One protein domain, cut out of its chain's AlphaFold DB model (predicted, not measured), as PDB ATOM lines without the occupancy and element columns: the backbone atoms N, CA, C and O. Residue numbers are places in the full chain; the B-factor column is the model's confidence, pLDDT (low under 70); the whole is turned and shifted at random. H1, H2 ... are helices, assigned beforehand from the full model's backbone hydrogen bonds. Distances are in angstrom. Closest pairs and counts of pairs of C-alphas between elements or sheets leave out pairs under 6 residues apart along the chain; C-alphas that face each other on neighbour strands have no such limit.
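Overview. This is residues 119 to 186 of the 186 residues of an uncharacterized protein of Lysinibacillus sp. SGAir0095 (UniProt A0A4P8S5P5). A small body of crossed helices has one long helical arm: H2 and H4 pack on each other at a slant, the first part of H5 packs on H2, and the rest of H5 sticks out from residue 172 onward. H1 lies at one end of the body, near the start of H5, and the short H3 lies at the other end, between H2 and H4 along the chain. The printed part has 68 residues with five named helices, H1 to H5 in order, and no named strand; the class is all helix. The whole is loose, with a radius of gyration of the C-alphas of 14.4 A, and flat, spanning 46 by 28 by 14 A.

Arrangement. Begin at H1, residues 120 to 126, and go on to H2, residues 128 to 139: they are close but not clearly touching, and their closest C-alphas, Val 124 and Cys 131, are 6.3 A apart. Past H3, residues 141 to 144, look at H4, residues 149 to 160, which touches H2 with residues 155 to 159 alone. Their closest C-alphas, Val 135 and Ile 155, are 6.0 A apart, and the helices run opposite ways at a steep tilt of 47 degrees. Next comes H5, residues 162 to 183, which touches H2 with residues 163 to 168 alone. Their closest C-alphas, Ser 132 and Val 164, are 5.6 A apart, and the lines are only just about perpendicular, at 71 degrees. H1 and H5 only just touch, with 3 pairs of C-alphas within 8 A, the closest being Glu 125 and Leu 163 at 7.3 A. H3 touches no helix and is apart from H1 and H5. In H1, H2 and H5 every O i to N i+4 pair is within hydrogen-bond range; in H4 it is 7 of 8, and H3 is too short for such a pair.

Along the chain. Find C-alpha 120 at (-8.738, -4.926, 96.785); from there H1 runs 10.0 A to C-alpha 126. H2 covers 16.1 A from Leu 128 to Asn 139, H3 5.3 A from Ser 141 to Lys 144, and H4 16.3 A from Ser 149 to Asn 160. Find C-alpha 162 at (-1.991, -0.950, 87.788); H5 runs 32.0 A from there to C-alpha 183 at (0.381, 29.462, 78.028).

Size, cuts and confidence. The C-alphas of Gln 119 and Lys 186, the two farthest apart, are 48.8 A from each other. Residues 172 to 186, of which 172 to 183 belong to H5, stand free; without them the body spans 27 by 25 by 14 A. The printed part has no cut, and the four links between helices are tight. The mean pLDDT of the printed part is 83.6; look for values under 70 at residues 141 to 142, 144 to 145 and 186, the chain's last residue.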
ATOM      1  N   GLN A 119     -12.014  -8.432  97.534       84.12
ATOM      2  CA  GLN A 119     -10.579  -8.272  97.287       84.12
ATOM      3  C   GLN A 119     -10.277  -6.859  96.750       84.12
ATOM      4  O   GLN A 119     -11.098  -6.242  96.068       84.12
ATOM      5  N   LEU A 120      -9.102  -6.317  97.092       86.31
ATOM      6  CA  LEU A 120      -8.738  -4.926  96.785       86.31
ATOM      7  C   LEU A 120      -8.712  -4.626  95.278       86.31
ATOM      8  O   LEU A 120      -9.076  -3.530  94.867       86.31
ATOM      9  N   ASP A 121      -8.247  -5.568  94.470       87.50
ATOM     10  CA  ASP A 121      -8.227  -5.475  93.011       87.50
ATOM     11  C   ASP A 121      -9.638  -5.304  92.434       87.50
ATOM     12  O   ASP A 121      -9.861  -4.371  91.666       87.50
ATOM     13  N   ILE A 122     -10.599  -6.109  92.896       87.69
ATOM     14  CA  ILE A 122     -12.013  -6.005  92.503       87.69
ATOM     15  C   ILE A 122     -12.587  -4.649  92.928       87.69
ATOM     16  O   ILE A 122     -13.205  -3.949  92.129       87.69
ATOM     17  N   LEU A 123     -12.345  -4.240  94.178       89.25
ATOM     18  CA  LEU A 123     -12.786  -2.937  94.688       89.25
ATOM     19  C   LEU A 123     -12.243  -1.779  93.840       89.25
ATOM     20  O   LEU A 123     -12.956  -0.817  93.557       89.25
ATOM     21  N   VAL A 124     -10.978  -1.867  93.428       91.06
ATOM     22  CA  VAL A 124     -10.322  -0.856  92.595       91.06
ATOM     23  C   VAL A 124     -10.862  -0.846  91.175       91.06
ATOM     24  O   VAL A 124     -11.010   0.235  90.616       91.06
ATOM     25  N   GLU A 125     -11.161  -2.002  90.592       90.25
ATOM     26  CA  GLU A 125     -11.758  -2.083  89.260       90.25
ATOM     27  C   GLU A 125     -13.147  -1.432  89.238       90.25
ATOM     28  O   GLU A 125     -13.414  -0.567  88.401       90.25
ATOM     29  N   VAL A 126     -14.000  -1.775  90.208       90.81
ATOM     30  CA  VAL A 126     -15.379  -1.267  90.295       90.81
ATOM     31  C   VAL A 126     -15.414   0.228  90.632       90.81
ATOM     32  O   VAL A 126     -16.218   0.970  90.070       90.81
ATOM     33  N   HIS A 127     -14.525   0.694  91.515       92.38
ATOM     34  CA  HIS A 127     -14.514   2.072  92.022       92.38
ATOM     35  C   HIS A 127     -13.240   2.837  91.650       92.38
ATOM     36  O   HIS A 127     -12.705   3.623  92.441       92.38
ATOM     37  N   LEU A 128     -12.730   2.632  90.432       92.06
ATOM     38  CA  LEU A 128     -11.455   3.203  89.990       92.06
ATOM     39  C   LEU A 128     -11.395   4.723  90.173       92.06
ATOM     40  O   LEU A 128     -10.426   5.253  90.719       92.06
ATOM     41  N   THR A 129     -12.450   5.434  89.768       91.31
ATOM     42  CA  THR A 129     -12.516   6.896  89.883       91.31
ATOM     43  C   THR A 129     -12.414   7.362  91.336       91.31
ATOM     44  O   THR A 129     -11.674   8.309  91.629       91.31
ATOM     45  N   PHE A 130     -13.106   6.687  92.255       93.25
ATOM     46  CA  PHE A 130     -13.024   6.973  93.683       93.25
ATOM     47  C   PHE A 130     -11.616   6.715  94.225       93.25
ATOM     48  O   PHE A 130     -11.020   7.594  94.851       93.25
ATOM     49  N   CYS A 131     -11.048   5.546  93.922       93.12
ATOM     50  CA  CYS A 131      -9.711   5.142  94.351       93.12
ATOM     51  C   CYS A 131      -8.629   6.121  93.872       93.12
ATOM     52  O   CYS A 131      -7.785   6.550  94.662       93.12
ATOM     53  N   SER A 132      -8.678   6.556  92.610       92.75
ATOM     54  CA  SER A 132      -7.750   7.559  92.078       92.75
ATOM     55  C   SER A 132      -7.883   8.903  92.795       92.75
ATOM     56  O   SER A 132      -6.869   9.521  93.131       92.75
ATOM     57  N   ARG A 133      -9.110   9.355  93.092       92.25
ATOM     58  CA  ARG A 133      -9.345  10.587  93.863       92.25
ATOM     59  C   ARG A 133      -8.822  10.484  95.293       92.25
ATOM     60  O   ARG A 133      -8.173  11.420  95.759       92.25
ATOM     61  N   LEU A 134      -9.077   9.364  95.964       92.88
ATOM     62  CA  LEU A 134      -8.610   9.076  97.320       92.88
ATOM     63  C   LEU A 134      -7.077   9.109  97.390       92.88
ATOM     64  O   LEU A 134      -6.497   9.810  98.222       92.88
ATOM     65  N   VAL A 135      -6.412   8.404  96.471       92.81
ATOM     66  CA  VAL A 135      -4.947   8.377  96.383       92.81
ATOM     67  C   VAL A 135      -4.391   9.760  96.071       92.81
ATOM     68  O   VAL A 135      -3.437  10.190  96.714       92.81
ATOM     69  N   LYS A 136      -4.982  10.492  95.118       90.50
ATOM     70  CA  LYS A 136      -4.560  11.858  94.783       90.50
ATOM     71  C   LYS A 136      -4.675  12.782  95.992       90.50
ATOM     72  O   LYS A 136      -3.713  13.476  96.310       90.50
ATOM     73  N   PHE A 137      -5.801  12.724  96.702       88.94
ATOM     74  CA  PHE A 137      -6.042  13.512  97.905       88.94
ATOM     75  C   PHE A 137      -4.949  13.299  98.955       88.94
ATOM     76  O   PHE A 137      -4.350  14.269  99.422       88.94
ATOM     77  N   TYR A 138      -4.651  12.043  99.294       87.88
ATOM     78  CA  TYR A 138      -3.610  11.734 100.270       87.88
ATOM     79  C   TYR A 138      -2.199  11.857  99.708       87.88
ATOM     80  O   TYR A 138      -1.263  11.933 100.489       87.88
ATOM     81  N   ASN A 139      -2.004  11.940  98.391       84.75
ATOM     82  CA  ASN A 139      -0.695  12.229  97.817       84.75
ATOM     83  C   ASN A 139      -0.285  13.703  97.922       84.75
ATOM     84  O   ASN A 139       0.911  14.004  97.869       84.75
ATOM     85  N   GLU A 140      -1.231  14.608  98.164       82.88
ATOM     86  CA  GLU A 140      -0.926  16.000  98.484       82.88
ATOM     87  C   GLU A 140      -0.228  16.103  99.854       82.88
ATOM     88  O   GLU A 140      -0.713  15.612 100.877       82.88
ATOM     89  N   SER A 141       0.932  16.771  99.895       63.00
ATOM     90  CA  SER A 141       1.835  16.812 101.062       63.00
ATOM     91  C   SER A 141       1.184  17.320 102.356       63.00
ATOM     92  O   SER A 141       1.562  16.892 103.448       63.00
ATOM     93  N   LYS A 142       0.184  18.199 102.240       69.81
ATOM     94  CA  LYS A 142      -0.620  18.715 103.359       69.81
ATOM     95  C   LYS A 142      -1.518  17.645 103.998       69.81
ATOM     96  O   LYS A 142      -1.705  17.672 105.209       69.81
ATOM     97  N   ASN A 143      -1.996  16.675 103.218       72.50
ATOM     98  CA  ASN A 143      -2.956  15.661 103.658       72.50
ATOM     99  C   ASN A 143      -2.265  14.372 104.135       72.50
ATOM    100  O   ASN A 143      -2.796  13.681 105.001       72.50
ATOM    101  N   LYS A 144      -1.039  14.082 103.657       67.62
ATOM    102  CA  LYS A 144      -0.218  12.944 104.134       67.62
ATOM    103  C   LYS A 144      -0.008  12.935 105.644       67.62
ATOM    104  O   LYS A 144      -0.001  11.879 106.261       67.62
ATOM    105  N   ARG A 145       0.155  14.119 106.242       68.00
ATOM    106  CA  ARG A 145       0.474  14.294 107.673       68.00
ATOM    107  C   ARG A 145      -0.661  13.884 108.613       68.00
ATOM    108  O   ARG A 145      -0.476  13.886 109.826       68.00
ATOM    109  N   VAL A 146      -1.832  13.589 108.058       70.31
ATOM    110  CA  VAL A 146      -3.048  13.263 108.804       70.31
ATOM    111  C   VAL A 146      -3.235  11.756 108.984       70.31
ATOM    112  O   VAL A 146      -4.030  11.328 109.826       70.31
ATOM    113  N   LEU A 147      -2.511  10.957 108.201       74.31
ATOM    114  CA  LEU A 147      -2.552   9.503 108.257       74.31
ATOM    115  C   LEU A 147      -1.468   8.957 109.186       74.31
ATOM    116  O   LEU A 147      -0.358   9.489 109.267       74.31
ATOM    117  N   LYS A 148      -1.790   7.864 109.875       79.31
ATOM    118  CA  LYS A 148      -0.807   7.013 110.554       79.31
ATOM    119  C   LYS A 148       0.004   6.228 109.518       79.31
ATOM    120  O   LYS A 148      -0.444   6.046 108.388       79.31
ATOM    121  N   SER A 149       1.175   5.718 109.907       80.81
ATOM    122  CA  SER A 149       2.036   4.898 109.032       80.81
ATOM    123  C   SER A 149       1.268   3.755 108.361       80.81
ATOM    124  O   SER A 149       1.328   3.595 107.150       80.81
ATOM    125  N   GLU A 150       0.452   3.045 109.134       79.25
ATOM    126  CA  GLU A 150      -0.352   1.916 108.654       79.25
ATOM    127  C   GLU A 150      -1.453   2.316 107.654       79.25
ATOM    128  O   GLU A 150      -1.856   1.524 106.810       79.25
ATOM    129  N   GLU A 151      -1.967   3.544 107.741       84.06
ATOM    130  CA  GLU A 151      -2.968   4.074 106.806       84.06
ATOM    131  C   GLU A 151      -2.297   4.555 105.507       84.06
ATOM    132  O   GLU A 151      -2.862   4.426 104.420       84.06
ATOM    133  N   LEU A 152      -1.062   5.063 105.603       84.88
ATOM    134  CA  LEU A 152      -0.236   5.394 104.440       84.88
ATOM    135  C   LEU A 152       0.122   4.147 103.629       84.88
ATOM    136  O   LEU A 152       0.133   4.214 102.403       84.88
ATOM    137  N   GLU A 153       0.373   3.016 104.291       88.31
ATOM    138  CA  GLU A 153       0.599   1.729 103.623       88.31
ATOM    139  C   GLU A 153      -0.608   1.319 102.776       88.31
ATOM    140  O   GLU A 153      -0.435   0.962 101.613       88.31
ATOM    141  N   VAL A 154      -1.829   1.453 103.305       89.81
ATOM    142  CA  VAL A 154      -3.063   1.169 102.550       89.81
ATOM    143  C   VAL A 154      -3.187   2.081 101.332       89.81
ATOM    144  O   VAL A 154      -3.417   1.601 100.223       89.81
ATOM    145  N   ILE A 155      -2.968   3.389 101.498       91.50
ATOM    146  CA  ILE A 155      -2.967   4.325 100.364       91.50
ATOM    147  C   ILE A 155      -1.913   3.935  99.326       91.50
ATOM    148  O   ILE A 155      -2.185   3.992  98.129       91.50
ATOM    149  N   GLN A 156      -0.727   3.511  99.761       90.31
ATOM    150  CA  GLN A 156       0.340   3.087  98.863       90.31
ATOM    151  C   GLN A 156       0.002   1.778  98.138       90.31
ATOM    152  O   GLN A 156       0.362   1.629  96.971       90.31
ATOM    153  N   GLN A 157      -0.709   0.851  98.782       90.62
ATOM    154  CA  GLN A 157      -1.210  -0.370  98.148       90.62
ATOM    155  C   GLN A 157      -2.224  -0.043  97.047       90.62
ATOM    156  O   GLN A 157      -2.049  -0.512  95.924       90.62
ATOM    157  N   ILE A 158      -3.201   0.835  97.311       92.50
ATOM    158  CA  ILE A 158      -4.154   1.309  96.288       92.50
ATOM    159  C   ILE A 158      -3.403   2.023  95.157       92.50
ATOM    160  O   ILE A 158      -3.606   1.724  93.985       92.50
ATOM    161  N   ALA A 159      -2.481   2.930  95.496       92.12
ATOM    162  CA  ALA A 159      -1.674   3.669  94.526       92.12
ATOM    163  C   ALA A 159      -0.778   2.763  93.671       92.12
ATOM    164  O   ALA A 159      -0.340   3.168  92.596       92.12
ATOM    165  N   ASN A 160      -0.467   1.558  94.154       91.75
ATOM    166  CA  ASN A 160       0.357   0.596  93.444       91.75
ATOM    167  C   ASN A 160      -0.418  -0.284  92.465       91.75
ATOM    168  O   ASN A 160       0.240  -0.891  91.612       91.75
ATOM    169  N   GLN A 161      -1.752  -0.300  92.543       92.00
ATOM    170  CA  GLN A 161      -2.604  -1.032  91.613       92.00
ATOM    171  C   GLN A 161      -2.430  -0.497  90.181       92.00
ATOM    172  O   GLN A 161      -2.443   0.725  89.992       92.00
ATOM    173  N   PRO A 162      -2.266  -1.369  89.165       92.25
ATOM    174  CA  PRO A 162      -1.991  -0.950  87.788       92.25
ATOM    175  C   PRO A 162      -3.004   0.063  87.243       92.25
ATOM    176  O   PRO A 162      -2.602   1.115  86.748       92.25
ATOM    177  N   LEU A 163      -4.300  -0.206  87.435       89.75
ATOM    178  CA  LEU A 163      -5.388   0.662  86.972       89.75
ATOM    179  C   LEU A 163      -5.316   2.060  87.601       89.75
ATOM    180  O   LEU A 163      -5.490   3.072  86.922       89.75
ATOM    181  N   VAL A 164      -4.996   2.140  88.898       91.94
ATOM    182  CA  VAL A 164      -4.877   3.419  89.614       91.94
ATOM    183  C   VAL A 164      -3.659   4.197  89.129       91.94
ATOM    184  O   VAL A 164      -3.763   5.404  88.904       91.94
ATOM    185  N   LYS A 165      -2.513   3.530  88.935       90.69
ATOM    186  CA  LYS A 165      -1.301   4.161  88.381       90.69
ATOM    187  C   LYS A 165      -1.575   4.786  87.021       90.69
ATOM    188  O   LYS A 165      -1.227   5.946  86.807       90.69
ATOM    189  N   GLU A 166      -2.204   4.031  86.128       90.06
ATOM    190  CA  GLU A 166      -2.546   4.496  84.789       90.06
ATOM    191  C   GLU A 166      -3.493   5.702  84.835       90.06
ATOM    192  O   GLU A 166      -3.213   6.734  84.222       90.06
ATOM    193  N   ALA A 167      -4.556   5.625  85.642       88.94
ATOM    194  CA  ALA A 167      -5.499   6.723  85.821       88.94
ATOM    195  C   ALA A 167      -4.819   8.011  86.329       88.94
ATOM    196  O   ALA A 167      -5.104   9.104  85.834       88.94
ATOM    197  N   LEU A 168      -3.883   7.897  87.279       88.25
ATOM    198  CA  LEU A 168      -3.138   9.044  87.809       88.25
ATOM    199  C   LEU A 168      -2.175   9.660  86.778       88.25
ATOM    200  O   LEU A 168      -2.019  10.882  86.747       88.25
ATOM    201  N   ILE A 169      -1.537   8.843  85.934       87.19
ATOM    202  CA  ILE A 169      -0.653   9.322  84.857       87.19
ATOM    203  C   ILE A 169      -1.462  10.073  83.796       87.19
ATOM    204  O   ILE A 169      -1.091  11.183  83.410       87.19
ATOM    205  N   ASN A 170      -2.584   9.496  83.363       84.19
ATOM    206  CA  ASN A 170      -3.438  10.080  82.332       84.19
ATOM    207  C   ASN A 170      -4.005  11.442  82.761       84.19
ATOM    208  O   ASN A 170      -4.000  12.390  81.972       84.19
ATOM    209  N   ASP A 171      -4.414  11.581  84.027       79.31
ATOM    210  CA  ASP A 171      -4.874  12.856  84.591       79.31
ATOM    211  C   ASP A 171      -3.754  13.918  84.619       79.31
ATOM    212  O   ASP A 171      -3.963  15.082  84.264       79.31
ATOM    213  N   HIS A 172      -2.526  13.519  84.968       73.69
ATOM    214  CA  HIS A 172      -1.371  14.425  84.987       73.69
ATOM    215  C   HIS A 172      -0.997  14.934  83.591       73.69
ATOM    216  O   HIS A 172      -0.741  16.127  83.401       73.69
ATOM    217  N   GLU A 173      -0.991  14.050  82.594       77.00
ATOM    218  CA  GLU A 173      -0.707  14.421  81.207       77.00
ATOM    219  C   GLU A 173      -1.811  15.306  80.615       77.00
ATOM    220  O   GLU A 173      -1.516  16.295  79.931       77.00
ATOM    221  N   HIS A 174      -3.074  15.042  80.958       76.50
ATOM    222  CA  HIS A 174      -4.188  15.919  80.603       76.50
ATOM    223  C   HIS A 174      -4.016  17.328  81.196       76.50
ATOM    224  O   HIS A 174      -4.126  18.330  80.482       76.50
ATOM    225  N   HIS A 175      -3.649  17.429  82.477       70.19
ATOM    226  CA  HIS A 175      -3.424  18.717  83.135       70.19
ATOM    227  C   HIS A 175      -2.250  19.505  82.526       70.19
ATOM    228  O   HIS A 175      -2.367  20.710  82.274       70.19
ATOM    229  N   LYS A 176      -1.128  18.839  82.214       73.19
ATOM    230  CA  LYS A 176       0.008  19.468  81.514       73.19
ATOM    231  C   LYS A 176      -0.387  20.007  80.144       73.19
ATOM    232  O   LYS A 176       0.075  21.084  79.761       73.19
ATOM    233  N   LYS A 177      -1.218  19.273  79.399       78.06
ATOM    234  CA  LYS A 177      -1.709  19.703  78.086       78.06
ATOM    235  C   LYS A 177      -2.525  20.994  78.200       78.06
ATOM    236  O   LYS A 177      -2.198  21.960  77.513       78.06
ATOM    237  N   LEU A 178      -3.478  21.057  79.133       73.25
ATOM    238  CA  LEU A 178      -4.286  22.260  79.390       73.25
ATOM    239  C   LEU A 178      -3.431  23.473  79.787       73.25
ATOM    240  O   LEU A 178      -3.676  24.591  79.333       73.25
ATOM    241  N   LEU A 179      -2.403  23.271  80.617       72.12
ATOM    242  CA  LEU A 179      -1.470  24.339  80.992       72.12
ATOM    243  C   LEU A 179      -0.671  24.854  79.787       72.12
ATOM    244  O   LEU A 179      -0.537  26.066  79.621       72.12
ATOM    245  N   ARG A 180      -0.179  23.959  78.922       83.50
ATOM    246  CA  ARG A 180       0.531  24.336  77.686       83.50
ATOM    247  C   ARG A 180      -0.364  25.118  76.728       83.50
ATOM    248  O   ARG A 180       0.108  26.068  76.115       83.50
ATOM    249  N   GLU A 181      -1.633  24.743  76.602       82.44
ATOM    250  CA  GLU A 181      -2.603  25.451  75.756       82.44
ATOM    251  C   GLU A 181      -2.909  26.855  76.295       82.44
ATOM    252  O   GLU A 181      -2.875  27.818  75.533       82.44
ATOM    253  N   ARG A 182      -3.088  27.009  77.614       75.50
ATOM    254  CA  ARG A 182      -3.285  28.323  78.257       75.50
ATOM    255  C   ARG A 182      -2.071  29.244  78.144       75.50
ATOM    256  O   ARG A 182      -2.238  30.453  78.039       75.50
ATOM    257  N   LEU A 183      -0.858  28.690  78.179       76.12
ATOM    258  CA  LEU A 183       0.381  29.462  78.028       76.12
ATOM    259  C   LEU A 183       0.628  29.926  76.586       76.12
ATOM    260  O   LEU A 183       1.326  30.910  76.401       76.12
ATOM    261  N   LYS A 184       0.057  29.254  75.579       75.62
ATOM    262  CA  LYS A 184       0.136  29.663  74.164       75.62
ATOM    263  C   LYS A 184      -0.870  30.752  73.775       75.62
ATOM    264  O   LYS A 184      -0.772  31.292  72.681       75.62
ATOM    265  N   GLN A 185      -1.860  31.023  74.627       71.06
ATOM    266  CA  GLN A 185      -2.909  32.029  74.410       71.06
ATOM    267  C   GLN A 185      -2.604  33.378  75.091       71.06
ATOM    268  O   GLN A 185      -3.439  34.280  75.046       71.06
ATOM    269  N   LYS A 186      -1.441  33.508  75.740       54.47
ATOM    270  CA  LYS A 186      -0.907  34.757  76.300       54.47
ATOM    271  C   LYS A 186       0.284  35.218  75.477       54.47
ATOM    272  O   LYS A 186       0.461  36.449  75.393       54.47
TER     273      LYS A 186